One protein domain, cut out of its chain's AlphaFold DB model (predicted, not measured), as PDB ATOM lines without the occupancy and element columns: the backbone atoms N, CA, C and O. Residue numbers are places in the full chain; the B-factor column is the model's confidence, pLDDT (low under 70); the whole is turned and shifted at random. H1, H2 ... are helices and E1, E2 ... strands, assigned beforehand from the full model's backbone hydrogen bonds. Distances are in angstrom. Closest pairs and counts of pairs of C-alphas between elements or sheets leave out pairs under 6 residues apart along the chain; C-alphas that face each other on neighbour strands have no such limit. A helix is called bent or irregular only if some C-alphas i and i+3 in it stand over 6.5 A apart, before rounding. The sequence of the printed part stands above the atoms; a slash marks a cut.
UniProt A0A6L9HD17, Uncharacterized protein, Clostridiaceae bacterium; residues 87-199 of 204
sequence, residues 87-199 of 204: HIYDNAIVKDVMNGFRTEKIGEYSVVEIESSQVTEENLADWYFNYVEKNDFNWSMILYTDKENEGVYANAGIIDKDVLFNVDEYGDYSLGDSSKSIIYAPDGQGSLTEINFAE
ATOM      1  N   HIS A  87     -62.930  45.412 -25.738       93.88
ATOM      2  CA  HIS A  87     -63.954  46.434 -25.603       93.88
ATOM      3  C   HIS A  87     -64.137  46.759 -24.125       93.88
ATOM      4  O   HIS A  87     -64.004  45.899 -23.249       93.88
ATOM      5  N   ILE A  88     -64.502  48.005 -23.822       95.75
ATOM      6  CA  ILE A  88     -64.639  48.436 -22.425       95.75
ATOM      7  C   ILE A  88     -65.715  47.648 -21.662       95.75
ATOM      8  O   ILE A  88     -65.667  47.557 -20.443       95.75
ATOM      9  N   TYR A  89     -66.660  47.039 -22.374       95.81
ATOM     10  CA  TYR A  89     -67.786  46.292 -21.821       95.81
ATOM     11  C   TYR A  89     -67.599  44.773 -21.789       95.81
ATOM     12  O   TYR A  89     -68.527  44.070 -21.394       95.81
ATOM     13  N   ASP A  90     -66.423  44.249 -22.140       95.12
ATOM     14  CA  ASP A  90     -66.169  42.800 -22.097       95.12
ATOM     15  C   ASP A  90     -66.315  42.220 -20.675       95.12
ATOM     16  O   ASP A  90     -66.670  41.055 -20.505       95.12
ATOM     17  N   ASN A  91     -66.097  43.053 -19.650       93.25
ATOM     18  CA  ASN A  91     -66.239  42.698 -18.235       93.25
ATOM     19  C   ASN A  91     -67.490  43.315 -17.582       93.25
ATOM     20  O   ASN A  91     -67.509  43.517 -16.368       93.25
ATOM     21  N   ALA A  92     -68.517  43.659 -18.366       96.88
ATOM     22  CA  ALA A  92     -69.730  44.258 -17.823       96.88
ATOM     23  C   ALA A  92     -70.430  43.325 -16.816       96.88
ATOM     24  O   ALA A  92     -70.681  42.148 -17.082       96.88
ATOM     25  N   ILE A  93     -70.787  43.876 -15.660       96.88
ATOM     26  CA  ILE A  93     -71.495  43.194 -14.580       96.88
ATOM     27  C   ILE A  93     -72.979  43.518 -14.704       96.88
ATOM     28  O   ILE A  93     -73.368  44.684 -14.689       96.88
ATOM     29  N   VAL A  94     -73.828  42.498 -14.797       97.44
ATOM     30  CA  VAL A  94     -75.286  42.676 -14.798       97.44
ATOM     31  C   VAL A  94     -75.812  42.570 -13.372       97.44
ATOM     32  O   VAL A  94     -75.464  41.643 -12.639       97.44
ATOM     33  N   LYS A  95     -76.658  43.521 -12.985       96.19
ATOM     34  CA  LYS A  95     -77.288  43.614 -11.671       96.19
ATOM     35  C   LYS A  95     -78.805  43.663 -11.795       96.19
ATOM     36  O   LYS A  95     -79.353  44.276 -12.712       96.19
ATOM     37  N   ASP A  96     -79.481  43.040 -10.838       96.38
ATOM     38  CA  ASP A  96     -80.937  43.041 -10.761       96.38
ATOM     39  C   ASP A  96     -81.445  44.380 -10.218       96.38
ATOM     40  O   ASP A  96     -80.945  44.898  -9.223       96.38
ATOM     41  N   VAL A  97     -82.490  44.918 -10.845       94.19
ATOM     42  CA  VAL A  97     -83.273  46.018 -10.278       94.19
ATOM     43  C   VAL A  97     -84.406  45.401  -9.476       94.19
ATOM     44  O   VAL A  97     -85.268  44.720 -10.036       94.19
ATOM     45  N   MET A  98     -84.425  45.648  -8.171       94.00
ATOM     46  CA  MET A  98     -85.463  45.150  -7.272       94.00
ATOM     47  C   MET A  98     -86.552  46.205  -7.037       94.00
ATOM     48  O   MET A  98     -86.309  47.406  -7.144       94.00
ATOM     49  N   ASN A  99     -87.772  45.772  -6.713       92.00
ATOM     50  CA  ASN A  99     -88.825  46.683  -6.258       92.00
ATOM     51  C   ASN A  99     -88.447  47.358  -4.918       92.00
ATOM     52  O   ASN A  99     -87.523  46.928  -4.230       92.00
ATOM     53  N   GLY A 100     -89.192  48.390  -4.503       87.12
ATOM     54  CA  GLY A 100     -88.894  49.140  -3.269       87.12
ATOM     55  C   GLY A 100     -88.923  48.317  -1.969       87.12
ATOM     56  O   GLY A 100     -88.426  48.784  -0.951       87.12
ATOM     57  N   PHE A 101     -89.473  47.096  -1.998       92.00
ATOM     58  CA  PHE A 101     -89.477  46.149  -0.874       92.00
ATOM     59  C   PHE A 101     -88.433  45.030  -1.012       92.00
ATOM     60  O   PHE A 101     -88.358  44.153  -0.157       92.00
ATOM     61  N   ARG A 102     -87.655  45.028  -2.097       92.06
ATOM     62  CA  ARG A 102     -86.682  43.995  -2.471       92.06
ATOM     63  C   ARG A 102     -87.229  42.564  -2.546       92.06
ATOM     64  O   ARG A 102     -86.479  41.606  -2.382       92.06
ATOM     65  N   THR A 103     -88.518  42.397  -2.828       93.38
ATOM     66  CA  THR A 103     -89.157  41.073  -2.929       93.38
ATOM     67  C   THR A 103     -89.216  40.537  -4.353       93.38
ATOM     68  O   THR A 103     -89.244  39.327  -4.551       93.38
ATOM     69  N   GLU A 104     -89.229  41.423  -5.350       95.56
ATOM     70  CA  GLU A 104     -89.377  41.054  -6.757       95.56
ATOM     71  C   GLU A 104     -88.377  41.813  -7.623       95.56
ATOM     72  O   GLU A 104     -88.163  43.015  -7.440       95.56
ATOM     73  N   LYS A 105     -87.807  41.104  -8.601       96.69
ATOM     74  CA  LYS A 105     -87.007  41.687  -9.676       96.69
ATOM     75  C   LYS A 105     -87.928  42.375 -10.680       96.69
ATOM     76  O   LYS A 105     -88.817  41.743 -11.247       96.69
ATOM     77  N   ILE A 106     -87.683  43.658 -10.921       95.62
ATOM     78  CA  ILE A 106     -88.445  44.511 -11.845       95.62
ATOM     79  C   ILE A 106     -87.630  44.941 -13.067       95.62
ATOM     80  O   ILE A 106     -88.137  45.667 -13.921       95.62
ATOM     81  N   GLY A 107     -86.370  44.522 -13.156       95.56
ATOM     82  CA  GLY A 107     -85.493  44.907 -14.247       95.56
ATOM     83  C   GLY A 107     -84.058  44.455 -14.043       95.56
ATOM     84  O   GLY A 107     -83.750  43.723 -13.102       95.56
ATOM     85  N   GLU A 108     -83.190  44.923 -14.926       97.12
ATOM     86  CA  GLU A 108     -81.747  44.709 -14.875       97.12
ATOM     87  C   GLU A 108     -81.032  45.987 -15.301       97.12
ATOM     88  O   GLU A 108     -81.554  46.773 -16.096       97.12
ATOM     89  N   TYR A 109     -79.825  46.178 -14.795       97.25
ATOM     90  CA  TYR A 109     -78.910  47.199 -15.270       97.25
ATOM     91  C   TYR A 109     -77.500  46.633 -15.376       97.25
ATOM     92  O   TYR A 109     -77.174  45.632 -14.743       97.25
ATOM     93  N   SER A 110     -76.658  47.256 -16.192       97.88
ATOM     94  CA  SER A 110     -75.276  46.811 -16.378       97.88
ATOM     95  C   SER A 110     -74.283  47.846 -15.878       97.88
ATOM     96  O   SER A 110     -74.463  49.025 -16.177       97.88
ATOM     97  N   VAL A 111     -73.209  47.401 -15.238       98.00
ATOM     98  CA  VAL A 111     -72.096  48.224 -14.759       98.00
ATOM     99  C   VAL A 111     -70.815  47.810 -15.469       98.00
ATOM    100  O   VAL A 111     -70.476  46.632 -15.512       98.00
ATOM    101  N   VAL A 112     -70.098  48.781 -16.014       97.88
ATOM    102  CA  VAL A 112     -68.734  48.630 -16.524       97.88
ATOM    103  C   VAL A 112     -67.811  49.444 -15.628       97.88
ATOM    104  O   VAL A 112     -68.089  50.614 -15.401       97.88
ATOM    105  N   GLU A 113     -66.725  48.863 -15.131       97.12
ATOM    106  CA  GLU A 113     -65.751  49.564 -14.283       97.12
ATOM    107  C   GLU A 113     -64.448  49.779 -15.056       97.12
ATOM    108  O   GLU A 113     -63.764  48.814 -15.401       97.12
ATOM    109  N   ILE A 114     -64.121  51.038 -15.353       97.06
ATOM    110  CA  ILE A 114     -62.906  51.436 -16.083       97.06
ATOM    111  C   ILE A 114     -62.408  52.799 -15.594       97.06
ATOM    112  O   ILE A 114     -63.144  53.541 -14.948       97.06
ATOM    113  N   GLU A 115     -61.180  53.173 -15.945       97.19
ATOM    114  CA  GLU A 115     -60.693  54.528 -15.679       97.19
ATOM    115  C   GLU A 115     -61.407  55.554 -16.570       97.19
ATOM    116  O   GLU A 115     -61.662  55.306 -17.752       97.19
ATOM    117  N   SER A 116     -61.651  56.756 -16.047       96.88
ATOM    118  CA  SER A 116     -62.270  57.856 -16.794       96.88
ATOM    119  C   SER A 116     -61.482  58.239 -18.055       96.88
ATOM    120  O   SER A 116     -62.060  58.653 -19.061       96.88
ATOM    121  N   SER A 117     -60.162  58.016 -18.044       96.19
ATOM    122  CA  SER A 117     -59.252  58.216 -19.180       96.19
ATOM    123  C   SER A 117     -59.572  57.318 -20.385       96.19
ATOM    124  O   SER A 117     -59.289  57.689 -21.526       96.19
ATOM    125  N   GLN A 118     -60.190  56.157 -20.148       96.00
ATOM    126  CA  GLN A 118     -60.583  55.200 -21.180       96.00
ATOM    127  C   GLN A 118     -61.937  55.550 -21.811       96.00
ATOM    128  O   GLN A 118     -62.298  54.971 -22.833       96.00
ATOM    129  N   VAL A 119     -62.680  56.509 -21.250       96.12
ATOM    130  CA  VAL A 119     -64.005  56.930 -21.732       96.12
ATOM    131  C   VAL A 119     -63.836  58.038 -22.777       96.12
ATOM    132  O   VAL A 119     -64.260  59.191 -22.617       96.12
ATOM    133  N   THR A 120     -63.149  57.683 -23.861       95.50
ATOM    134  CA  THR A 120     -63.036  58.508 -25.067       95.50
ATOM    135  C   THR A 120     -64.367  58.524 -25.819       95.50
ATOM    136  O   THR A 120     -65.214  57.658 -25.610       95.50
ATOM    137  N   GLU A 121     -64.569  59.488 -26.718       93.44
ATOM    138  CA  GLU A 121     -65.779  59.535 -27.556       93.44
ATOM    139  C   GLU A 121     -65.951  58.265 -28.405       93.44
ATOM    140  O   GLU A 121     -67.065  57.770 -28.550       93.44
ATOM    141  N   GLU A 122     -64.846  57.703 -28.907       94.50
ATOM    142  CA  GLU A 122     -64.834  56.449 -29.670       94.50
ATOM    143  C   GLU A 122     -65.304  55.268 -28.818       94.50
ATOM    144  O   GLU A 122     -66.244  54.574 -29.200       94.50
ATOM    145  N   ASN A 123     -64.722  55.085 -27.629       95.75
ATOM    146  CA  ASN A 123     -65.104  53.993 -26.731       95.75
ATOM    147  C   ASN A 123     -66.531  54.167 -26.196       95.75
ATOM    148  O   ASN A 123     -67.244  53.187 -25.993       95.75
ATOM    149  N   LEU A 124     -66.963  55.412 -25.978       96.38
ATOM    150  CA  LEU A 124     -68.317  55.727 -25.542       96.38
ATOM    151  C   LEU A 124     -69.349  55.393 -26.629       96.38
ATOM    152  O   LEU A 124     -70.385  54.798 -26.330       96.38
ATOM    153  N   ALA A 125     -69.060  55.747 -27.884       95.81
ATOM    154  CA  ALA A 125     -69.902  55.404 -29.024       95.81
ATOM    155  C   ALA A 125     -69.937  53.890 -29.260       95.81
ATOM    156  O   ALA A 125     -71.023  53.326 -29.404       95.81
ATOM    157  N   ASP A 126     -68.779  53.224 -29.241       96.12
ATOM    158  CA  ASP A 126     -68.675  51.768 -29.365       96.12
ATOM    159  C   ASP A 126     -69.520  51.058 -28.300       96.12
ATOM    160  O   ASP A 126     -70.406  50.267 -28.625       96.12
ATOM    161  N   TRP A 127     -69.345  51.426 -27.029       97.19
ATOM    162  CA  TRP A 127     -70.163  50.908 -25.937       97.19
ATOM    163  C   TRP A 127     -71.654  51.147 -26.151       97.19
ATOM    164  O   TRP A 127     -72.462  50.230 -25.994       97.19
ATOM    165  N   TYR A 128     -72.048  52.354 -26.550       97.25
ATOM    166  CA  TYR A 128     -73.456  52.654 -26.747       97.25
ATOM    167  C   TYR A 128     -74.076  51.802 -27.872       97.25
ATOM    168  O   TYR A 128     -75.074  51.111 -27.651       97.25
ATOM    169  N   PHE A 129     -73.480  51.789 -29.066       96.12
ATOM    170  CA  PHE A 129     -74.072  51.130 -30.236       96.12
ATOM    171  C   PHE A 129     -73.921  49.604 -30.233       96.12
ATOM    172  O   PHE A 129     -74.802  48.905 -30.752       96.12
ATOM    173  N   ASN A 130     -72.836  49.077 -29.660       95.88
ATOM    174  CA  ASN A 130     -72.544  47.642 -29.672       95.88
ATOM    175  C   ASN A 130     -72.951  46.921 -28.386       95.88
ATOM    176  O   ASN A 130     -73.178  45.712 -28.429       95.88
ATOM    177  N   TYR A 131     -73.150  47.646 -27.284       96.00
ATOM    178  CA  TYR A 131     -73.576  47.061 -26.017       96.00
ATOM    179  C   TYR A 131     -74.907  47.635 -25.518       96.00
ATOM    180  O   TYR A 131     -75.874  46.881 -25.386       96.00
ATOM    181  N   VAL A 132     -75.021  48.947 -25.288       96.44
ATOM    182  CA  VAL A 132     -76.227  49.541 -24.671       96.44
ATOM    183  C   VAL A 132     -77.470  49.349 -25.544       96.44
ATOM    184  O   VAL A 132     -78.485  48.859 -25.061       96.44
ATOM    185  N   GLU A 133     -77.407  49.662 -26.842       94.50
ATOM    186  CA  GLU A 133     -78.555  49.510 -27.753       94.50
ATOM    187  C   GLU A 133     -78.922  48.049 -28.049       94.50
ATOM    188  O   GLU A 133     -80.026  47.764 -28.526       94.50
ATOM    189  N   LYS A 134     -77.994  47.114 -27.821       94.25
ATOM    190  CA  LYS A 134     -78.206  45.686 -28.090       94.25
ATOM    191  C   LYS A 134     -78.874  44.962 -26.930       94.25
ATOM    192  O   LYS A 134     -79.487  43.919 -27.158       94.25
ATOM    193  N   ASN A 135     -78.778  45.511 -25.723       94.44
ATOM    194  CA  ASN A 135     -79.340  44.929 -24.514       94.44
ATOM    195  C   ASN A 135     -80.628  45.652 -24.083       94.44
ATOM    196  O   ASN A 135     -80.828  46.831 -24.360       94.44
ATOM    197  N   ASP A 136     -81.517  44.938 -23.388       92.56
ATOM    198  CA  ASP A 136     -82.799  45.474 -22.892       92.56
ATOM    199  C   ASP A 136     -82.721  45.805 -21.393       92.56
ATOM    200  O   ASP A 136     -83.573  45.406 -20.601       92.56
ATOM    201  N   PHE A 137     -81.661  46.508 -20.993       95.50
ATOM    202  CA  PHE A 137     -81.486  46.961 -19.615       95.50
ATOM    203  C   PHE A 137     -82.333  48.210 -19.319       95.50
ATOM    204  O   PHE A 137     -82.604  49.042 -20.197       95.50
ATOM    205  N   ASN A 138     -82.732  48.377 -18.055       95.44
ATOM    206  CA  ASN A 138     -83.387  49.591 -17.570       95.44
ATOM    207  C   ASN A 138     -82.465  50.800 -17.780       95.44
ATOM    208  O   ASN A 138     -82.902  51.819 -18.324       95.44
ATOM    209  N   TRP A 139     -81.196  50.636 -17.403       96.75
ATOM    210  CA  TRP A 139     -80.087  51.526 -17.727       96.75
ATOM    211  C   TRP A 139     -78.779  50.734 -17.830       96.75
ATOM    212  O   TRP A 139     -78.661  49.611 -17.340       96.75
ATOM    213  N   SER A 140     -77.785  51.340 -18.458       97.88
ATOM    214  CA  SER A 140     -76.404  50.877 -18.469       97.88
ATOM    215  C   SER A 140     -75.528  51.983 -17.912       97.88
ATOM    216  O   SER A 140     -75.830  53.160 -18.086       97.88
ATOM    217  N   MET A 141     -74.451  51.622 -17.232       97.75
ATOM    218  CA  MET A 141     -73.541  52.601 -16.672       97.75
ATOM    219  C   MET A 141     -72.088  52.186 -16.804       97.75
ATOM    220  O   MET A 141     -71.760  50.999 -16.797       97.75
ATOM    221  N   ILE A 142     -71.239  53.198 -16.890       98.31
ATOM    222  CA  ILE A 142     -69.805  53.087 -16.678       98.31
ATOM    223  C   ILE A 142     -69.522  53.763 -15.340       98.31
ATOM    224  O   ILE A 142     -69.928  54.905 -15.152       98.31
ATOM    225  N   LEU A 143     -68.850  53.077 -14.425       98.12
ATOM    226  CA  LEU A 143     -68.352  53.625 -13.171       98.12
ATOM    227  C   LEU A 143     -66.852  53.883 -13.314       98.12
ATOM    228  O   LEU A 143     -66.098  52.993 -13.715       98.12
ATOM    229  N   TYR A 144     -66.426  55.102 -12.995       97.94
ATOM    230  CA  TYR A 144     -65.020  55.468 -13.034       97.94
ATOM    231  C   TYR A 144     -64.279  54.866 -11.840       97.94
ATOM    232  O   TYR A 144     -64.660  55.064 -10.690       97.94
ATOM    233  N   THR A 145     -63.189  54.147 -12.094       97.44
ATOM    234  CA  THR A 145     -62.362  53.556 -11.026       97.44
ATOM    235  C   THR A 145     -61.415  54.567 -10.380       97.44
ATOM    236  O   THR A 145     -60.885  54.327  -9.299       97.44
ATOM    237  N   ASP A 146     -61.181  55.697 -11.046       98.12
ATOM    238  CA  ASP A 146     -60.292  56.788 -10.640       98.12
ATOM    239  C   ASP A 146     -61.034  57.991 -10.028       98.12
ATOM    240  O   ASP A 146     -60.388  58.917  -9.533       98.12
ATOM    241  N   LYS A 147     -62.374  57.981 -10.030       96.31
ATOM    242  CA  LYS A 147     -63.217  59.037  -9.452       96.31
ATOM    243  C   LYS A 147     -64.364  58.432  -8.651       96.31
ATOM    244  O   LYS A 147     -65.074  57.554  -9.125       96.31
ATOM    245  N   GLU A 148     -64.556  58.909  -7.427       95.31
ATOM    246  CA  GLU A 148     -65.532  58.328  -6.506       95.31
ATOM    247  C   GLU A 148     -66.971  58.586  -6.968       95.31
ATOM    248  O   GLU A 148     -67.407  59.731  -7.049       95.31
ATOM    249  N   ASN A 149     -67.714  57.503  -7.222       95.25
ATOM    250  CA  ASN A 149     -69.125  57.521  -7.618       95.25
ATOM    251  C   ASN A 149     -69.432  58.388  -8.848       95.25
ATOM    252  O   ASN A 149     -70.575  58.787  -9.040       95.25
ATOM    253  N   GLU A 150     -68.444  58.665  -9.692       97.31
ATOM    254  CA  GLU A 150     -68.646  59.368 -10.954       97.31
ATOM    255  C   GLU A 150     -68.661  58.381 -12.118       97.31
ATOM    256  O   GLU A 150     -68.065  57.303 -12.055       97.31
ATOM    257  N   GLY A 151     -69.322  58.753 -13.208       97.94
ATOM    258  CA  GLY A 151     -69.268  57.943 -14.410       97.94
ATOM    259  C   GLY A 151     -70.202  58.383 -15.519       97.94
ATOM    260  O   GLY A 151     -70.511  59.563 -15.680       97.94
ATOM    261  N   VAL A 152     -70.638  57.403 -16.300       98.19
ATOM    262  CA  VAL A 152     -71.559  57.586 -17.417       98.19
ATOM    263  C   VAL A 152     -72.835  56.826 -17.138       98.19
ATOM    264  O   VAL A 152     -72.800  55.636 -16.833       98.19
ATOM    265  N   TYR A 153     -73.967  57.495 -17.292       97.94
ATOM    266  CA  TYR A 153     -75.280  56.878 -17.304       97.94
ATOM    267  C   TYR A 153     -75.796  56.824 -18.738       97.94
ATOM    268  O   TYR A 153     -75.722  57.804 -19.467       97.94
ATOM    269  N   ALA A 154     -76.340  55.689 -19.159       97.25
ATOM    270  CA  ALA A 154     -76.970  55.564 -20.460       97.25
ATOM    271  C   ALA A 154     -78.309  54.849 -20.347       97.25
ATOM    272  O   ALA A 154     -78.458  53.811 -19.698       97.25
ATOM    273  N   ASN A 155     -79.289  55.378 -21.061       90.88
ATOM    274  CA  ASN A 155     -80.502  54.662 -21.394       90.88
ATOM    275  C   ASN A 155     -80.734  54.769 -22.907       90.88
ATOM    276  O   ASN A 155     -80.059  55.511 -23.612       90.88
ATOM    277  N   ALA A 156     -81.660  53.972 -23.439       82.81
ATOM    278  CA  ALA A 156     -81.934  53.981 -24.876       82.81
ATOM    279  C   ALA A 156     -82.268  55.403 -25.384       82.81
ATOM    280  O   ALA A 156     -83.372  55.897 -25.142       82.81
ATOM    281  N   GLY A 157     -81.327  56.007 -26.117       89.62
ATOM    282  CA  GLY A 157     -81.438  57.322 -26.741       89.62
ATOM    283  C   GLY A 157     -80.724  58.480 -26.035       89.62
ATOM    284  O   GLY A 157     -80.613  59.530 -26.661       89.62
ATOM    285  N   ILE A 158     -80.252  58.327 -24.792       93.31
ATOM    286  CA  ILE A 158     -79.554  59.393 -24.051       93.31
ATOM    287  C   ILE A 158     -78.378  58.812 -23.266       93.31
ATOM    288  O   ILE A 158     -78.488  57.759 -22.634       93.31
ATOM    289  N   ILE A 159     -77.257  59.525 -23.309       97.50
ATOM    290  CA  ILE A 159     -76.046  59.225 -22.558       97.50
ATOM    291  C   ILE A 159     -75.662  60.479 -21.770       97.50
ATOM    292  O   ILE A 159     -75.352  61.500 -22.371       97.50
ATOM    293  N   ASP A 160     -75.640  60.388 -20.447       96.75
ATOM    294  CA  ASP A 160     -75.186  61.447 -19.552       96.75
ATOM    295  C   ASP A 160     -73.781  61.086 -19.056       96.75
ATOM    296  O   ASP A 160     -73.596  60.147 -18.275       96.75
ATOM    297  N   LYS A 161     -72.770  61.798 -19.549       97.06
ATOM    298  CA  LYS A 161     -71.366  61.616 -19.168       97.06
ATOM    299  C   LYS A 161     -71.009  62.527 -17.996       97.06
ATOM    300  O   LYS A 161     -71.470  63.661 -17.948       97.06
ATOM    301  N   ASP A 162     -70.139  62.047 -17.111       96.12
ATOM    302  CA  ASP A 162     -69.642  62.769 -15.932       96.12
ATOM    303  C   ASP A 162     -70.769  63.125 -14.940       96.12
ATOM    304  O   ASP A 162     -70.863  64.238 -14.419       96.12
ATOM    305  N   VAL A 163     -71.643  62.146 -14.685       96.94
ATOM    306  CA  VAL A 163     -72.676  62.192 -13.639       96.94
ATOM    307  C   VAL A 163     -72.150  61.628 -12.322       96.94
ATOM    308  O   VAL A 163     -71.237  60.803 -12.318       96.94
ATOM    309  N   LEU A 164     -72.775  62.018 -11.211       97.62
ATOM    310  CA  LEU A 164     -72.605  61.376  -9.910       97.62
ATOM    311  C   LEU A 164     -73.676  60.305  -9.686       97.62
ATOM    312  O   LEU A 164     -74.847  60.484 -10.026       97.62
ATOM    313  N   PHE A 165     -73.284  59.214  -9.041       97.38
ATOM    314  CA  PHE A 165     -74.156  58.124  -8.635       97.38
ATOM    315  C   PHE A 165     -74.366  58.114  -7.128       97.38
ATOM    316  O   PHE A 165     -73.450  58.340  -6.340       97.38
ATOM    317  N   ASN A 166     -75.589  57.784  -6.727       95.88
ATOM    318  CA  ASN A 166     -75.883  57.426  -5.350       95.88
ATOM    319  C   ASN A 166     -75.804  55.909  -5.208       95.88
ATOM    320  O   ASN A 166     -76.333  55.183  -6.053       95.88
ATOM    321  N   VAL A 167     -75.188  55.455  -4.120       94.81
ATOM    322  CA  VAL A 167     -75.095  54.040  -3.756       94.81
ATOM    323  C   VAL A 167     -75.932  53.814  -2.507       94.81
ATOM    324  O   VAL A 167     -75.792  54.551  -1.529       94.81
ATOM    325  N   ASP A 168     -76.825  52.830  -2.545       91.94
ATOM    326  CA  ASP A 168     -77.620  52.456  -1.377       91.94
ATOM    327  C   ASP A 168     -76.877  51.474  -0.449       91.94
ATOM    328  O   ASP A 168     -75.746  51.054  -0.704       91.94
ATOM    329  N   GLU A 169     -77.515  51.091   0.660       93.62
ATOM    330  CA  GLU A 169     -76.950  50.144   1.635       93.62
ATOM    331  C   GLU A 169     -76.701  48.731   1.070       93.62
ATOM    332  O   GLU A 169     -75.970  47.946   1.675       93.62
ATOM    333  N   TYR A 170     -77.281  48.409  -0.089       91.44
ATOM    334  CA  TYR A 170     -77.130  47.135  -0.791       91.44
ATOM    335  C   TYR A 170     -76.073  47.202  -1.903       91.44
ATOM    336  O   TYR A 170     -75.827  46.200  -2.578       91.44
ATOM    337  N   GLY A 171     -75.436  48.360  -2.095       91.12
ATOM    338  CA  GLY A 171     -74.482  48.585  -3.175       91.12
ATOM    339  C   GLY A 171     -75.147  48.786  -4.538       91.12
ATOM    340  O   GLY A 171     -74.479  48.634  -5.562       91.12
ATOM    341  N   ASP A 172     -76.453  49.062  -4.587       92.50
ATOM    342  CA  ASP A 172     -77.174  49.359  -5.821       92.50
ATOM    343  C   ASP A 172     -77.018  50.834  -6.193       92.50
ATOM    344  O   ASP A 172     -77.047  51.728  -5.347       92.50
ATOM    345  N   TYR A 173     -76.811  51.074  -7.489       93.50
ATOM    346  CA  TYR A 173     -76.518  52.401  -8.017       93.50
ATOM    347  C   TYR A 173     -77.783  53.050  -8.569       93.50
ATOM    348  O   TYR A 173     -78.582  52.408  -9.251       93.50
ATOM    349  N   SER A 174     -77.922  54.350  -8.343       92.31
ATOM    350  CA  SER A 174     -78.951  55.187  -8.959       92.31
ATOM    351  C   SER A 174     -78.356  56.509  -9.437       92.31
ATOM    352  O   SER A 174     -77.341  56.969  -8.910       92.31
ATOM    353  N   LEU A 175     -78.976  57.116 -10.453       93.69
ATOM    354  CA  LEU A 175     -78.556  58.423 -10.959       93.69
ATOM    355  C   LEU A 175     -78.704  59.483  -9.855       93.69
ATOM    356  O   LEU A 175     -79.771  59.611  -9.250       93.69
ATOM    357  N   GLY A 176     -77.619  60.204  -9.582       94.25
ATOM    358  CA  GLY A 176     -77.544  61.290  -8.613       94.25
ATOM    359  C   GLY A 176     -77.479  62.657  -9.291       94.25
ATOM    360  O   GLY A 176     -78.322  62.983 -10.123       94.25
ATOM    361  N   ASP A 177     -76.507  63.479  -8.891       93.50
ATOM    362  CA  ASP A 177     -76.312  64.816  -9.458       93.50
ATOM    363  C   ASP A 177     -75.773  64.733 -10.896       93.50
ATOM    364  O   ASP A 177     -74.753  64.100 -11.164       93.50
ATOM    365  N   SER A 178     -76.462  65.400 -11.820       92.50
ATOM    366  CA  SER A 178     -76.109  65.491 -13.238       92.50
ATOM    367  C   SER A 178     -75.870  66.935 -13.695       92.50
ATOM    368  O   SER A 178     -75.782  67.202 -14.893       92.50
ATOM    369  N   SER A 179     -75.740  67.887 -12.766       89.44
ATOM    370  CA  SER A 179     -75.602  69.321 -13.071       89.44
ATOM    371  C   SER A 179     -74.374  69.681 -13.912       89.44
ATOM    372  O   SER A 179     -74.376  70.706 -14.589       89.44
ATOM    373  N   LYS A 180     -73.330  68.848 -13.880       88.19
ATOM    374  CA  LYS A 180     -72.094  69.009 -14.667       88.19
ATOM    375  C   LYS A 180     -71.996  68.034 -15.836       88.19
ATOM    376  O   LYS A 180     -70.939  67.949 -16.457       88.19
ATOM    377  N   SER A 181     -73.060  67.278 -16.089       93.06
ATOM    378  CA  SER A 181     -73.018  66.222 -17.088       93.06
ATOM    379  C   SER A 181     -72.995  66.782 -18.503       93.06
ATOM    380  O   SER A 181     -73.593  67.817 -18.799       93.06
ATOM    381  N   ILE A 182     -72.302  66.060 -19.377       95.00
ATOM    382  CA  ILE A 182     -72.340  66.280 -20.818       95.00
ATOM    383  C   ILE A 182     -73.325  65.270 -21.389       95.00
ATOM    384  O   ILE A 182     -73.149  64.060 -21.228       95.00
ATOM    385  N   ILE A 183     -74.365  65.766 -22.048       95.56
ATOM    386  CA  ILE A 183     -75.435  64.927 -22.579       95.56
ATOM    387  C   ILE A 183     -75.140  64.630 -24.044       95.56
ATOM    388  O   ILE A 183     -74.951  65.545 -24.839       95.56
ATOM    389  N   TYR A 184     -75.156  63.357 -24.420       96.19
ATOM    390  CA  TYR A 184     -75.055  62.901 -25.799       96.19
ATOM    391  C   TYR A 184     -76.328  62.176 -26.233       96.19
ATOM    392  O   TYR A 184     -76.999  61.511 -25.441       96.19
ATOM    393  N   ALA A 185     -76.620  62.243 -27.528       95.50
ATOM    394  CA  ALA A 185     -77.628  61.411 -28.170       95.50
ATOM    395  C   ALA A 185     -77.112  60.841 -29.497       95.50
ATOM    396  O   ALA A 185     -76.300  61.483 -30.170       95.50
ATOM    397  N   PRO A 186     -77.585  59.651 -29.910       95.00
ATOM    398  CA  PRO A 186     -77.261  59.103 -31.215       95.00
ATOM    399  C   PRO A 186     -77.847  59.975 -32.331       95.00
ATOM    400  O   PRO A 186     -79.041  60.279 -32.348       95.00
ATOM    401  N   ASP A 187     -77.022  60.313 -33.316       91.69
ATOM    402  CA  ASP A 187     -77.400  61.141 -34.471       91.69
ATOM    403  C   ASP A 187     -78.174  60.372 -35.564       91.69
ATOM    404  O   ASP A 187     -78.686  60.948 -36.526       91.69
ATOM    405  N   GLY A 188     -78.270  59.048 -35.420       85.88
ATOM    406  CA  GLY A 188     -78.884  58.140 -36.387       85.88
ATOM    407  C   GLY A 188     -77.957  57.661 -37.511       85.88
ATOM    408  O   GLY A 188     -78.368  56.779 -38.263       85.88
ATOM    409  N   GLN A 189     -76.728  58.173 -37.601       85.69
ATOM    410  CA  GLN A 189     -75.667  57.714 -38.507       85.69
ATOM    411  C   GLN A 189     -74.631  56.818 -37.815       85.69
ATOM    412  O   GLN A 189     -73.691  56.360 -38.462       85.69
ATOM    413  N   GLY A 190     -74.823  56.527 -36.526       84.06
ATOM    414  CA  GLY A 190     -73.905  55.704 -35.737       84.06
ATOM    415  C   GLY A 190     -72.846  56.521 -35.004       84.06
ATOM    416  O   GLY A 190     -71.837  55.955 -34.599       84.06
ATOM    417  N   SER A 191     -73.071  57.828 -34.825       92.06
ATOM    418  CA  SER A 191     -72.238  58.681 -33.976       92.06
ATOM    419  C   SER A 191     -73.055  59.267 -32.829       92.06
ATOM    420  O   SER A 191     -74.289  59.312 -32.864       92.06
ATOM    421  N   LEU A 192     -72.354  59.726 -31.797       95.25
ATOM    422  CA  LEU A 192     -72.938  60.473 -30.691       95.25
ATOM    423  C   LEU A 192     -72.750  61.972 -30.935       95.25
ATOM    424  O   LEU A 192     -71.670  62.413 -31.316       95.25
ATOM    425  N   THR A 193     -73.804  62.756 -30.723       95.38
ATOM    426  CA  THR A 193     -73.763  64.222 -30.770       95.38
ATOM    427  C   THR A 193     -74.034  64.776 -29.384       95.38
ATOM    428  O   THR A 193     -75.012  64.388 -28.746       95.38
ATOM    429  N   GLU A 194     -73.180  65.693 -28.939       95.06
ATOM    430  CA  GLU A 194     -73.385  66.449 -27.707       95.06
ATOM    431  C   GLU A 194     -74.591  67.392 -27.843       95.06
ATOM    432  O   GLU A 194     -74.698  68.176 -28.792       95.06
ATOM    433  N   ILE A 195     -75.514  67.313 -26.888       91.56
ATOM    434  CA  ILE A 195     -76.696  68.161 -26.801       91.56
ATOM    435  C   ILE A 195     -76.360  69.350 -25.910       91.56
ATOM    436  O   ILE A 195     -76.300  69.243 -24.688       91.56
ATOM    437  N   ASN A 196     -76.219  70.513 -26.538       84.88
ATOM    438  CA  ASN A 196     -76.138  71.780 -25.830       84.88
ATOM    439  C   ASN A 196     -77.547  72.339 -25.624       84.88
ATOM    440  O   ASN A 196     -78.235  72.682 -26.590       84.88
ATOM    441  N   PHE A 197     -77.974  72.465 -24.370       71.69
ATOM    442  CA  PHE A 197     -79.136  73.281 -24.041       71.69
ATOM    443  C   PHE A 197     -78.684  74.733 -24.113       71.69
ATOM    444  O   PHE A 197     -78.017  75.225 -23.208       71.69
ATOM    445  N   ALA A 198     -78.975  75.402 -25.230       58.75
ATOM    446  CA  ALA A 198     -78.771  76.837 -25.313       58.75
ATOM    447  C   ALA A 198     -79.547  77.485 -24.160       58.75
ATOM    448  O   ALA A 198     -80.768  77.334 -24.080       58.75
ATOM    449  N   GLU A 199     -78.838  78.160 -23.254       56.53
ATOM    450  CA  GLU A 199     -79.464  79.085 -22.319       56.53
ATOM    451  C   GLU A 199     -80.179  80.129 -23.173       56.53
ATOM    452  O   GLU A 199     -79.547  80.917 -23.884       56.53
TER     453      GLU A 199
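Overview. This is residues 87 to 199 of the 204 residues of an uncharacterized protein of Clostridiaceae bacterium (UniProt A0A6L9HD17). One strongly twisted sheet of eight strands is folded at its bent strand E5, and the single helix H1 packs on one face of it, near E3, E4 and E8. Beyond the bend, the end of E5 and the short E6 fold over the side of E4 away from H1, while the hairpins E1-E2 and E7-E8 lie toward opposite ends of the domain. The printed part has 113 residues, with named elements in the order E1, E2, H1, E3 to E8. The class is mostly strand, and the branched sheet is mixed, with E2 and E3 its parallel pair. The whole is compact, with a radius of gyration of the C-alphas of 13.9 A and spans of 41 by 29 by 27 A.

Arrangement. Start at residues 93 to 98, E1, which form an antiparallel hairpin with E2, residues 105 to 114; N 95 and O 109 are 2.8 A apart, within hydrogen-bond range. H1, residues 121 to 132, comes next, then E3, residues 139 to 144, parallel to E2, with N 141 and O 110 at 2.8 A. E2, H1 and E3 make a strand-helix-strand unit, two parallel neighbour strands with a helix between, and its crossover is right-handed. H1 is on the sheet; its closest C-alphas to E3 are Val 132 and Ser 140, 6.3 A apart. Every O i to N i+4 pair in H1 is within hydrogen-bond range. E3 opens a meander, each strand the antiparallel neighbour of the one before, through E4, residues 150 to 155, E5, residues 158 to 167, and E6, residues 173 to 175. Look at N 142 and O 152, 2.9 A, N 160 and O 153, 2.8 A, and N 166 and O 174, 2.9 A. E5 bends by 87 degrees at residue 162; its residues 159 to 161 pair with E7, residues 182 to 186, antiparallel, N 161 and O 182 being 2.8 A apart. E7 forms a hairpin with E8, residues 192 to 194, with N 185 and O 193 at 2.9 A. The closest C-alphas of H1 and E8 are Ala 125 and Leu 192, 6.1 A apart. E1 and E8 are apart.

Along the chain. Find C-alpha 93 at (-71.495, 43.194, -14.580), where E1 begins its 15.9 A. E2 runs 26.8 A and H1 14.7 A, from C-alpha 121 at (-65.779, 59.535, -27.556). E3 measures 16.3 A, E4 16.5 A, E5 21.5 A, E6 7.0 A and E7 13.6 A. E8 covers 6.7 A and ends at C-alpha 194, (-73.385, 66.449, -27.707).

Size, cuts and confidence. The C-alphas of Thr 103 and Glu 199, the two farthest apart, are 43.8 A apart. The printed part has no cut and no long link. Mean pLDDT of the printed part is 93.8; residues 198 to 199 are under 70.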